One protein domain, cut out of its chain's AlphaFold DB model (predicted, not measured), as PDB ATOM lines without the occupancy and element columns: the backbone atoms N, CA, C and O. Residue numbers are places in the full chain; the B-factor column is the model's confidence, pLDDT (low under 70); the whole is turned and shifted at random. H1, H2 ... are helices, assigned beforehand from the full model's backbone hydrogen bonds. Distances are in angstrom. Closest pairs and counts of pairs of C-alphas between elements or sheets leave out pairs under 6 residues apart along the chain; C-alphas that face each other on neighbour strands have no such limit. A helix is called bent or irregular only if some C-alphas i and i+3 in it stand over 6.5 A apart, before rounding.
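Overview. This is residues 224 to 302 of the 537 residues of the protein "ATP-dependent Clp protease ATP-binding subunit ClpB" of Candidatus Hakubanella thermoalkaliphilus (UniProt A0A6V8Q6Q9). What does the model look like? H2, the longest helix by residues, and H4 run the same way, partly side by side, as one layer, and H1 and H3 make a second layer over them, H1 crossing H2 and H3 crossing H4. A long loop, residues 236 to 249, lies at the end of the body where H1 ends and H2 begins. What is it made of? The printed part has 79 residues with four named helices, H1, H2, H3 and H4 in chain order, and no named strand; the class is all helix. The whole is compact, with a radius of gyration of the C-alphas of 11.4 A, and spans 30 by 24 by 23 A.

Along the chain. Where is H2? It holds residues 250 to 263 and is 20.0 A long, from C-alpha 250 at (-13.695, 132.555, -7.825). Where are the others? H1 holds residues 224 to 235, 16.0 A, from C-alpha 224 at (3.083, 134.415, -0.852). H3 holds residues 269 to 281, 18.3 A. H4 holds residues 286 to 298, 17.9 A, ending at C-alpha 298 at (-0.061, 159.576, -4.604), and is irregular: C-alphas 287 and 290 are 8.6 A apart.

Arrangement. What touches H2? H1 does, closest at the C-alphas of Arg 226 and Val 261, 5.9 A apart; they form a helical hairpin, a steep tilt of 42 degrees, opposite ways. H4 does, closest at the C-alphas of Ile 256 and Arg 287, 6.9 A apart, a shallow tilt of 12 degrees, the same way. Where is H3? With residues 274 to 279 alone it touches H4, closest at the C-alphas of Ser 279 and Ile 292, 6.1 A apart, a steep tilt of 67 degrees, only just short of about perpendicular, opposite ways. H1 and H3 are near each other; H1 and H4 are apart, as are H2 and H3. Are the backbones helical? Each O i to N i+4 pair is within hydrogen-bond range in H1, H2 and H3, and 7 of 9 in H4.

Size, cuts and confidence. How large is it? The two C-alphas farthest apart, those of Asp 238 and Glu 302, are 32.1 A apart. Which links are long? H1 to H2 is a long link of 14 residues; H2 to H3 and H3 to H4 are tight; the printed part has no cut. Where is confidence low? Residues 300 to 302 are under 70; the mean pLDDT of the printed part is 88.5.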
ATOM      1  N   GLU A 224       3.897 135.407  -1.552       88.56
ATOM      2  CA  GLU A 224       3.083 134.415  -0.852       88.56
ATOM      3  C   GLU A 224       2.356 135.054   0.338       88.56
ATOM      4  O   GLU A 224       1.150 134.859   0.505       88.56
ATOM      5  N   GLU A 225       3.059 135.857   1.134       88.88
ATOM      6  CA  GLU A 225       2.509 136.607   2.262       88.88
ATOM      7  C   GLU A 225       1.487 137.656   1.801       88.88
ATOM      8  O   GLU A 225       0.393 137.733   2.371       88.88
ATOM      9  N   ARG A 226       1.760 138.380   0.707       92.50
ATOM     10  CA  ARG A 226       0.794 139.299   0.072       92.50
ATOM     11  C   ARG A 226      -0.464 138.574  -0.376       92.50
ATOM     12  O   ARG A 226      -1.574 139.030  -0.097       92.50
ATOM     13  N   ARG A 227      -0.309 137.420  -1.036       91.94
ATOM     14  CA  ARG A 227      -1.441 136.598  -1.481       91.94
ATOM     15  C   ARG A 227      -2.253 136.086  -0.295       91.94
ATOM     16  O   ARG A 227      -3.482 136.095  -0.361       91.94
ATOM     17  N   LYS A 228      -1.604 135.678   0.801       88.25
ATOM     18  CA  LYS A 228      -2.281 135.279   2.045       88.25
ATOM     19  C   LYS A 228      -3.091 136.429   2.633       88.25
ATOM     20  O   LYS A 228      -4.269 136.225   2.917       88.25
ATOM     21  N   PHE A 229      -2.506 137.624   2.742       91.06
ATOM     22  CA  PHE A 229      -3.198 138.811   3.250       91.06
ATOM     23  C   PHE A 229      -4.494 139.087   2.488       91.06
ATOM     24  O   PHE A 229      -5.573 139.098   3.083       91.06
ATOM     25  N   ILE A 230      -4.412 139.245   1.162       93.06
ATOM     26  CA  ILE A 230      -5.600 139.563   0.363       93.06
ATOM     27  C   ILE A 230      -6.608 138.408   0.384       93.06
ATOM     28  O   ILE A 230      -7.808 138.636   0.488       93.06
ATOM     29  N   THR A 231      -6.149 137.154   0.388       90.75
ATOM     30  CA  THR A 231      -7.044 135.995   0.517       90.75
ATOM     31  C   THR A 231      -7.820 136.040   1.825       90.75
ATOM     32  O   THR A 231      -9.027 135.793   1.827       90.75
ATOM     33  N   PHE A 232      -7.160 136.376   2.933       88.56
ATOM     34  CA  PHE A 232      -7.814 136.490   4.231       88.56
ATOM     35  C   PHE A 232      -8.827 137.634   4.226       88.56
ATOM     36  O   PHE A 232      -9.977 137.413   4.598       88.56
ATOM     37  N   ALA A 233      -8.454 138.798   3.693       90.25
ATOM     38  CA  ALA A 233      -9.334 139.961   3.598       90.25
ATOM     39  C   ALA A 233     -10.558 139.769   2.686       90.25
ATOM     40  O   ALA A 233     -11.558 140.470   2.852       90.25
ATOM     41  N   LEU A 234     -10.511 138.823   1.745       90.50
ATOM     42  CA  LEU A 234     -11.633 138.504   0.860       90.50
ATOM     43  C   LEU A 234     -12.515 137.364   1.388       90.50
ATOM     44  O   LEU A 234     -13.741 137.429   1.290       90.50
ATOM     45  N   THR A 235     -11.910 136.307   1.934       85.38
ATOM     46  CA  THR A 235     -12.604 135.022   2.161       85.38
ATOM     47  C   THR A 235     -12.942 134.738   3.620       85.38
ATOM     48  O   THR A 235     -13.901 134.016   3.895       85.38
ATOM     49  N   ARG A 236     -12.183 135.292   4.572       84.06
ATOM     50  CA  ARG A 236     -12.350 134.988   5.994       84.06
ATOM     51  C   ARG A 236     -13.355 135.929   6.650       84.06
ATOM     52  O   ARG A 236     -13.400 137.116   6.352       84.06
ATOM     53  N   ASN A 237     -14.166 135.400   7.562       80.38
ATOM     54  CA  ASN A 237     -15.146 136.201   8.309       80.38
ATOM     55  C   ASN A 237     -14.565 136.815   9.585       80.38
ATOM     56  O   ASN A 237     -15.041 137.848  10.036       80.38
ATOM     57  N   ASP A 238     -13.536 136.189  10.145       77.25
ATOM     58  CA  ASP A 238     -12.786 136.640  11.318       77.25
ATOM     59  C   ASP A 238     -11.658 137.618  10.963       77.25
ATOM     60  O   ASP A 238     -10.850 137.963  11.821       77.25
ATOM     61  N   PHE A 239     -11.583 138.047   9.702       82.75
ATOM     62  CA  PHE A 239     -10.570 138.971   9.222       82.75
ATOM     63  C   PHE A 239     -11.223 140.266   8.722       82.75
ATOM     64  O   PHE A 239     -12.247 140.205   8.033       82.75
ATOM     65  N   PRO A 240     -10.659 141.445   9.041       86.38
ATOM     66  CA  PRO A 240     -11.162 142.707   8.521       86.38
ATOM     67  C   PRO A 240     -11.190 142.719   6.985       86.38
ATOM     68  O   PRO A 240     -10.227 142.330   6.331       86.38
ATOM     69  N   LYS A 241     -12.294 143.177   6.389       91.25
ATOM     70  CA  LYS A 241     -12.499 143.119   4.931       91.25
ATOM     71  C   LYS A 241     -12.179 144.441   4.235       91.25
ATOM     72  O   LYS A 241     -12.174 145.499   4.874       91.25
ATOM     73  N   PHE A 242     -11.936 144.390   2.927       95.06
ATOM     74  CA  PHE A 242     -11.993 145.566   2.046       95.06
ATOM     75  C   PHE A 242     -13.453 145.984   1.801       95.06
ATOM     76  O   PHE A 242     -14.375 145.208   2.060       95.06
ATOM     77  N   PHE A 243     -13.676 147.205   1.316       94.12
ATOM     78  CA  PHE A 243     -15.018 147.638   0.931       94.12
ATOM     79  C   PHE A 243     -15.502 146.866  -0.308       94.12
ATOM     80  O   PHE A 243     -14.721 146.600  -1.225       94.12
ATOM     81  N   ASP A 244     -16.792 146.507  -0.329       91.31
ATOM     82  CA  ASP A 244     -17.437 145.775  -1.433       91.31
ATOM     83  C   ASP A 244     -16.731 144.446  -1.802       91.31
ATOM     84  O   ASP A 244     -16.593 144.066  -2.962       91.31
ATOM     85  N   SER A 245     -16.263 143.708  -0.791       89.00
ATOM     86  CA  SER A 245     -15.591 142.411  -0.969       89.00
ATOM     87  C   SER A 245     -16.529 141.198  -0.856       89.00
ATOM     88  O   SER A 245     -16.074 140.071  -0.654       89.00
ATOM     89  N   THR A 246     -17.844 141.411  -0.907       86.75
ATOM     90  CA  THR A 246     -18.863 140.351  -0.825       86.75
ATOM     91  C   THR A 246     -19.292 139.879  -2.213       86.75
ATOM     92  O   THR A 246     -19.272 140.655  -3.166       86.75
ATOM     93  N   ASN A 247     -19.743 138.623  -2.320       86.94
ATOM     94  CA  ASN A 247     -20.268 138.029  -3.559       86.94
ATOM     95  C   ASN A 247     -19.279 138.038  -4.742       86.94
ATOM     96  O   ASN A 247     -19.694 138.157  -5.891       86.94
ATOM     97  N   LEU A 248     -17.979 137.920  -4.465       88.94
ATOM     98  CA  LEU A 248     -16.965 137.761  -5.505       88.94
ATOM     99  C   LEU A 248     -16.981 136.325  -6.038       88.94
ATOM    100  O   LEU A 248     -16.993 135.359  -5.270       88.94
ATOM    101  N   THR A 249     -16.954 136.184  -7.357       91.06
ATOM    102  CA  THR A 249     -16.738 134.900  -8.027       91.06
ATOM    103  C   THR A 249     -15.302 134.410  -7.807       91.06
ATOM    104  O   THR A 249     -14.398 135.194  -7.519       91.06
ATOM    105  N   GLN A 250     -15.055 133.103  -7.959       89.31
ATOM    106  CA  GLN A 250     -13.695 132.555  -7.825       89.31
ATOM    107  C   GLN A 250     -12.709 133.185  -8.822       89.31
ATOM    108  O   GLN A 250     -11.552 133.419  -8.478       89.31
ATOM    109  N   GLU A 251     -13.185 133.502 -10.026       90.56
ATOM    110  CA  GLU A 251     -12.385 134.154 -11.062       90.56
ATOM    111  C   GLU A 251     -12.040 135.604 -10.684       90.56
ATOM    112  O   GLU A 251     -10.877 135.996 -10.763       90.56
ATOM    113  N   GLU A 252     -13.002 136.384 -10.170       90.06
ATOM    114  CA  GLU A 252     -12.730 137.735  -9.652       90.06
ATOM    115  C   GLU A 252     -11.716 137.708  -8.501       90.06
ATOM    116  O   GLU A 252     -10.805 138.532  -8.469       90.06
ATOM    117  N   VAL A 253     -11.838 136.755  -7.568       91.00
ATOM    118  CA  VAL A 253     -10.890 136.615  -6.450       91.00
ATOM    119  C   VAL A 253      -9.473 136.381  -6.967       91.00
ATOM    120  O   VAL A 253      -8.545 137.039  -6.499       91.00
ATOM    121  N   LYS A 254      -9.302 135.491  -7.950       91.19
ATOM    122  CA  LYS A 254      -7.994 135.204  -8.545       91.19
ATOM    123  C   LYS A 254      -7.402 136.439  -9.232       91.19
ATOM    124  O   LYS A 254      -6.247 136.780  -8.988       91.19
ATOM    125  N   GLN A 255      -8.204 137.161 -10.013       90.00
ATOM    126  CA  GLN A 255      -7.764 138.388 -10.684       90.00
ATOM    127  C   GLN A 255      -7.393 139.500  -9.693       90.00
ATOM    128  O   GLN A 255      -6.417 140.220  -9.903       90.00
ATOM    129  N   ILE A 256      -8.155 139.649  -8.603       93.19
ATOM    130  CA  ILE A 256      -7.842 140.603  -7.532       93.19
ATOM    131  C   ILE A 256      -6.542 140.201  -6.831       93.19
ATOM    132  O   ILE A 256      -5.718 141.069  -6.569       93.19
ATOM    133  N   GLN A 257      -6.336 138.911  -6.551       92.88
ATOM    134  CA  GLN A 257      -5.109 138.409  -5.926       92.88
ATOM    135  C   GLN A 257      -3.868 138.713  -6.767       92.88
ATOM    136  O   GLN A 257      -2.895 139.232  -6.227       92.88
ATOM    137  N   GLU A 258      -3.903 138.412  -8.067       89.50
ATOM    138  CA  GLU A 258      -2.788 138.678  -8.986       89.50
ATOM    139  C   GLU A 258      -2.477 140.180  -9.036       89.50
ATOM    140  O   GLU A 258      -1.368 140.594  -8.701       89.50
ATOM    141  N   LYS A 259      -3.494 141.018  -9.287       89.00
ATOM    142  CA  LYS A 259      -3.331 142.482  -9.299       89.00
ATOM    143  C   LYS A 259      -2.837 143.038  -7.962       89.00
ATOM    144  O   LYS A 259      -2.060 143.988  -7.953       89.00
ATOM    145  N   PHE A 260      -3.294 142.487  -6.836       93.69
ATOM    146  CA  PHE A 260      -2.874 142.925  -5.505       93.69
ATOM    147  C   PHE A 260      -1.385 142.678  -5.291       93.69
ATOM    148  O   PHE A 260      -0.683 143.578  -4.836       93.69
ATOM    149  N   VAL A 261      -0.900 141.480  -5.624       91.69
ATOM    150  CA  VAL A 261       0.519 141.133  -5.479       91.69
ATOM    151  C   VAL A 261       1.377 142.084  -6.316       91.69
ATOM    152  O   VAL A 261       2.293 142.700  -5.771       91.69
ATOM    153  N   ASP A 262       1.008 142.312  -7.577       86.19
ATOM    154  CA  ASP A 262       1.793 143.148  -8.492       86.19
ATOM    155  C   ASP A 262       1.804 144.634  -8.092       86.19
ATOM    156  O   ASP A 262       2.847 145.291  -8.115       86.19
ATOM    157  N   LEU A 263       0.649 145.195  -7.717       87.12
ATOM    158  CA  LEU A 263       0.524 146.624  -7.391       87.12
ATOM    159  C   LEU A 263       1.128 146.985  -6.029       87.12
ATOM    160  O   LEU A 263       1.523 148.139  -5.806       87.12
ATOM    161  N   THR A 264       1.184 146.015  -5.117       91.31
ATOM    162  CA  THR A 264       1.679 146.221  -3.754       91.31
ATOM    163  C   THR A 264       3.143 145.834  -3.574       91.31
ATOM    164  O   THR A 264       3.636 145.893  -2.451       91.31
ATOM    165  N   ASP A 265       3.871 145.504  -4.645       86.81
ATOM    166  CA  ASP A 265       5.273 145.094  -4.548       86.81
ATOM    167  C   ASP A 265       6.149 146.090  -3.755       86.81
ATOM    168  O   ASP A 265       6.190 147.305  -3.985       86.81
ATOM    169  N   GLY A 266       6.874 145.540  -2.781       85.25
ATOM    170  CA  GLY A 266       7.712 146.234  -1.805       85.25
ATOM    171  C   GLY A 266       7.001 147.173  -0.824       85.25
ATOM    172  O   GLY A 266       7.702 147.935  -0.154       85.25
ATOM    173  N   LEU A 267       5.673 147.098  -0.695       90.44
ATOM    174  CA  LEU A 267       4.946 147.673   0.443       90.44
ATOM    175  C   LEU A 267       5.071 146.781   1.692       90.44
ATOM    176  O   LEU A 267       5.006 145.557   1.574       90.44
ATOM    177  N   GLY A 268       5.238 147.365   2.875       92.56
ATOM    178  CA  GLY A 268       5.188 146.668   4.168       92.56
ATOM    179  C   GLY A 268       3.773 146.224   4.555       92.56
ATOM    180  O   GLY A 268       2.788 146.674   3.972       92.56
ATOM    181  N   ASN A 269       3.647 145.358   5.558       92.38
ATOM    182  CA  ASN A 269       2.360 144.861   6.059       92.38
ATOM    183  C   ASN A 269       1.457 145.982   6.596       92.38
ATOM    184  O   ASN A 269       0.255 145.973   6.345       92.38
ATOM    185  N   TYR A 270       2.034 146.967   7.282       91.81
ATOM    186  CA  TYR A 270       1.347 148.165   7.754       91.81
ATOM    187  C   TYR A 270       0.716 148.936   6.593       91.81
ATOM    188  O   TYR A 270      -0.413 149.419   6.684       91.81
ATOM    189  N   GLU A 271       1.427 149.027   5.472       93.69
ATOM    190  CA  GLU A 271       0.942 149.702   4.271       93.69
ATOM    191  C   GLU A 271      -0.176 148.890   3.609       93.69
ATOM    192  O   GLU A 271      -1.188 149.459   3.210       93.69
ATOM    193  N   LEU A 272      -0.063 147.554   3.560       94.06
ATOM    194  CA  LEU A 272      -1.140 146.681   3.071       94.06
ATOM    195  C   LEU A 272      -2.425 146.839   3.890       94.06
ATOM    196  O   LEU A 272      -3.516 146.951   3.327       94.06
ATOM    197  N   GLU A 273      -2.297 146.892   5.213       91.94
ATOM    198  CA  GLU A 273      -3.424 147.145   6.106       91.94
ATOM    199  C   GLU A 273      -3.975 148.568   5.927       91.94
ATOM    200  O   GLU A 273      -5.191 148.774   5.916       91.94
ATOM    201  N   SER A 274      -3.102 149.546   5.676       92.81
ATOM    202  CA  SER A 274      -3.503 150.918   5.353       92.81
ATOM    203  C   SER A 274      -4.341 150.987   4.073       92.81
ATOM    204  O   SER A 274      -5.346 151.694   4.062       92.81
ATOM    205  N   LEU A 275      -4.020 150.206   3.032       94.88
ATOM    206  CA  LEU A 275      -4.850 150.101   1.819       94.88
ATOM    207  C   LEU A 275      -6.261 149.595   2.135       94.88
ATOM    208  O   LEU A 275      -7.251 150.099   1.601       94.88
ATOM    209  N   ARG A 276      -6.373 148.602   3.021       94.19
ATOM    210  CA  ARG A 276      -7.661 148.041   3.441       94.19
ATOM    211  C   ARG A 276      -8.489 149.045   4.238       94.19
ATOM    212  O   ARG A 276      -9.686 149.198   3.981       94.19
ATOM    213  N   ILE A 277      -7.857 149.741   5.182       92.44
ATOM    214  CA  ILE A 277      -8.486 150.811   5.964       92.44
ATOM    215  C   ILE A 277      -8.935 151.947   5.039       92.44
ATOM    216  O   ILE A 277     -10.062 152.422   5.169       92.44
ATOM    217  N   LEU A 278      -8.094 152.348   4.082       93.56
ATOM    218  CA  LEU A 278      -8.397 153.382   3.094       93.56
ATOM    219  C   LEU A 278      -9.601 152.997   2.229       93.56
ATOM    220  O   LEU A 278     -10.533 153.784   2.100       93.56
ATOM    221  N   SER A 279      -9.631 151.763   1.716       95.00
ATOM    222  CA  SER A 279     -10.768 151.216   0.964       95.00
ATOM    223  C   SER A 279     -12.080 151.312   1.742       95.00
ATOM    224  O   SER A 279     -13.082 151.752   1.187       95.00
ATOM    225  N   GLN A 280     -12.078 150.960   3.031       93.25
ATOM    226  CA  GLN A 280     -13.257 151.077   3.897       93.25
ATOM    227  C   GLN A 280     -13.653 152.531   4.161       93.25
ATOM    228  O   GLN A 280     -14.829 152.880   4.084       93.25
ATOM    229  N   ARG A 281     -12.676 153.387   4.470       93.50
ATOM    230  CA  ARG A 281     -12.913 154.781   4.855       93.50
ATOM    231  C   ARG A 281     -13.403 155.637   3.691       93.50
ATOM    232  O   ARG A 281     -14.293 156.456   3.886       93.50
ATOM    233  N   GLU A 282     -12.830 155.446   2.507       91.31
ATOM    234  CA  GLU A 282     -13.195 156.172   1.285       91.31
ATOM    235  C   GLU A 282     -14.214 155.415   0.420       91.31
ATOM    236  O   GLU A 282     -14.569 155.885  -0.657       91.31
ATOM    237  N   GLN A 283     -14.707 154.261   0.886       93.00
ATOM    238  CA  GLN A 283     -15.695 153.427   0.185       93.00
ATOM    239  C   GLN A 283     -15.266 153.050  -1.245       93.00
ATOM    240  O   GLN A 283     -16.073 152.992  -2.175       93.00
ATOM    241  N   ILE A 284     -13.976 152.767  -1.432       91.19
ATOM    242  CA  ILE A 284     -13.417 152.350  -2.722       91.19
ATOM    243  C   ILE A 284     -13.497 150.826  -2.814       91.19
ATOM    244  O   ILE A 284     -12.847 150.120  -2.039       91.19
ATOM    245  N   SER A 285     -14.285 150.320  -3.768       93.06
ATOM    246  CA  SER A 285     -14.482 148.879  -3.991       93.06
ATOM    247  C   SER A 285     -13.169 148.150  -4.276       93.06
ATOM    248  O   SER A 285     -12.344 148.623  -5.062       93.06
ATOM    249  N   ILE A 286     -13.010 146.948  -3.712       93.56
ATOM    250  CA  ILE A 286     -11.852 146.075  -3.959       93.56
ATOM    251  C   ILE A 286     -11.693 145.669  -5.432       93.56
ATOM    252  O   ILE A 286     -10.585 145.370  -5.878       93.56
ATOM    253  N   ARG A 287     -12.773 145.729  -6.222       89.94
ATOM    254  CA  ARG A 287     -12.713 145.530  -7.680       89.94
ATOM    255  C   ARG A 287     -11.832 146.584  -8.367       89.94
ATOM    256  O   ARG A 287     -11.207 146.296  -9.382       89.94
ATOM    257  N   ASN A 288     -11.712 147.770  -7.763       89.06
ATOM    258  CA  ASN A 288     -10.892 148.890  -8.225       89.06
ATOM    259  C   ASN A 288      -9.595 149.024  -7.415       89.06
ATOM    260  O   ASN A 288      -9.204 150.117  -7.009       89.06
ATOM    261  N   ILE A 289      -8.898 147.907  -7.200       89.69
ATOM    262  CA  ILE A 289      -7.665 147.852  -6.404       89.69
ATOM    263  C   ILE A 289      -6.592 148.865  -6.819       89.69
ATOM    264  O   ILE A 289      -5.930 149.452  -5.966       89.69
ATOM    265  N   LYS A 290      -6.457 149.113  -8.125       85.81
ATOM    266  CA  LYS A 290      -5.530 150.106  -8.671       85.81
ATOM    267  C   LYS A 290      -5.784 151.488  -8.069       85.81
ATOM    268  O   LYS A 290      -4.842 152.117  -7.607       85.81
ATOM    269  N   ASN A 291      -7.051 151.895  -7.982       84.75
ATOM    270  CA  ASN A 291      -7.439 153.175  -7.396       84.75
ATOM    271  C   ASN A 291      -7.047 153.230  -5.911       84.75
ATOM    272  O   ASN A 291      -6.412 154.185  -5.493       84.75
ATOM    273  N   ILE A 292      -7.299 152.169  -5.136       90.88
ATOM    274  CA  ILE A 292      -6.901 152.107  -3.715       90.88
ATOM    275  C   ILE A 292      -5.383 152.318  -3.556       90.88
ATOM    276  O   ILE A 292      -4.944 153.089  -2.702       90.88
ATOM    277  N   VAL A 293      -4.573 151.655  -4.388       89.12
ATOM    278  CA  VAL A 293      -3.106 151.760  -4.338       89.12
ATOM    279  C   VAL A 293      -2.617 153.135  -4.792       89.12
ATOM    280  O   VAL A 293      -1.759 153.719  -4.134       89.12
ATOM    281  N   GLU A 294      -3.157 153.672  -5.886       82.62
ATOM    282  CA  GLU A 294      -2.812 155.007  -6.386       82.62
ATOM    283  C   GLU A 294      -3.179 156.096  -5.374       82.62
ATOM    284  O   GLU A 294      -2.400 157.018  -5.139       82.62
ATOM    285  N   ARG A 295      -4.328 155.955  -4.709       84.31
ATOM    286  CA  ARG A 295      -4.767 156.850  -3.637       84.31
ATOM    287  C   ARG A 295      -3.806 156.869  -2.472       84.31
ATOM    288  O   ARG A 295      -3.460 157.944  -1.998       84.31
ATOM    289  N   TYR A 296      -3.350 155.700  -2.044       87.94
ATOM    290  CA  TYR A 296      -2.380 155.597  -0.965       87.94
ATOM    291  C   TYR A 296      -1.013 156.172  -1.356       87.94
ATOM    292  O   TYR A 296      -0.446 156.958  -0.606       87.94
ATOM    293  N   LYS A 297      -0.495 155.817  -2.541       83.06
ATOM    294  CA  LYS A 297       0.849 156.231  -2.979       83.06
ATOM    295  C   LYS A 297       0.937 157.709  -3.352       83.06
ATOM    296  O   LYS A 297       1.965 158.332  -3.108       83.06
ATOM    297  N   PHE A 298      -0.107 158.255  -3.972       78.56
ATOM    298  CA  PHE A 298      -0.061 159.576  -4.604       78.56
ATOM    299  C   PHE A 298      -1.038 160.584  -3.996       78.56
ATOM    300  O   PHE A 298      -0.972 161.765  -4.322       78.56
ATOM    301  N   GLY A 299      -1.978 160.148  -3.152       72.94
ATOM    302  CA  GLY A 299      -3.031 161.014  -2.612       72.94
ATOM    303  C   GLY A 299      -4.061 161.474  -3.652       72.94
ATOM    304  O   GLY A 299      -4.880 162.346  -3.366       72.94
ATOM    305  N   VAL A 300      -4.043 160.922  -4.870       64.31
ATOM    306  CA  VAL A 300      -4.848 161.436  -5.983       64.31
ATOM    307  C   VAL A 300      -6.158 160.662  -6.138       64.31
ATOM    308  O   VAL A 300      -6.177 159.570  -6.690       64.31
ATOM    309  N   ILE A 301      -7.266 161.269  -5.692       59.41
ATOM    310  CA  ILE A 301      -8.396 161.607  -6.579       59.41
ATOM    311  C   ILE A 301      -8.785 160.585  -7.674       59.41
ATOM    312  O   ILE A 301      -9.458 159.567  -7.533       59.41
ATOM    313  N   GLU A 302      -8.342 160.924  -8.865       63.91
ATOM    314  CA  GLU A 302      -8.584 160.198 -10.092       63.91
ATOM    315  C   GLU A 302      -7.266 160.234 -10.849       63.91
ATOM    316  O   GLU A 302      -6.654 161.303 -10.948       63.91
TER     317      GLU A 302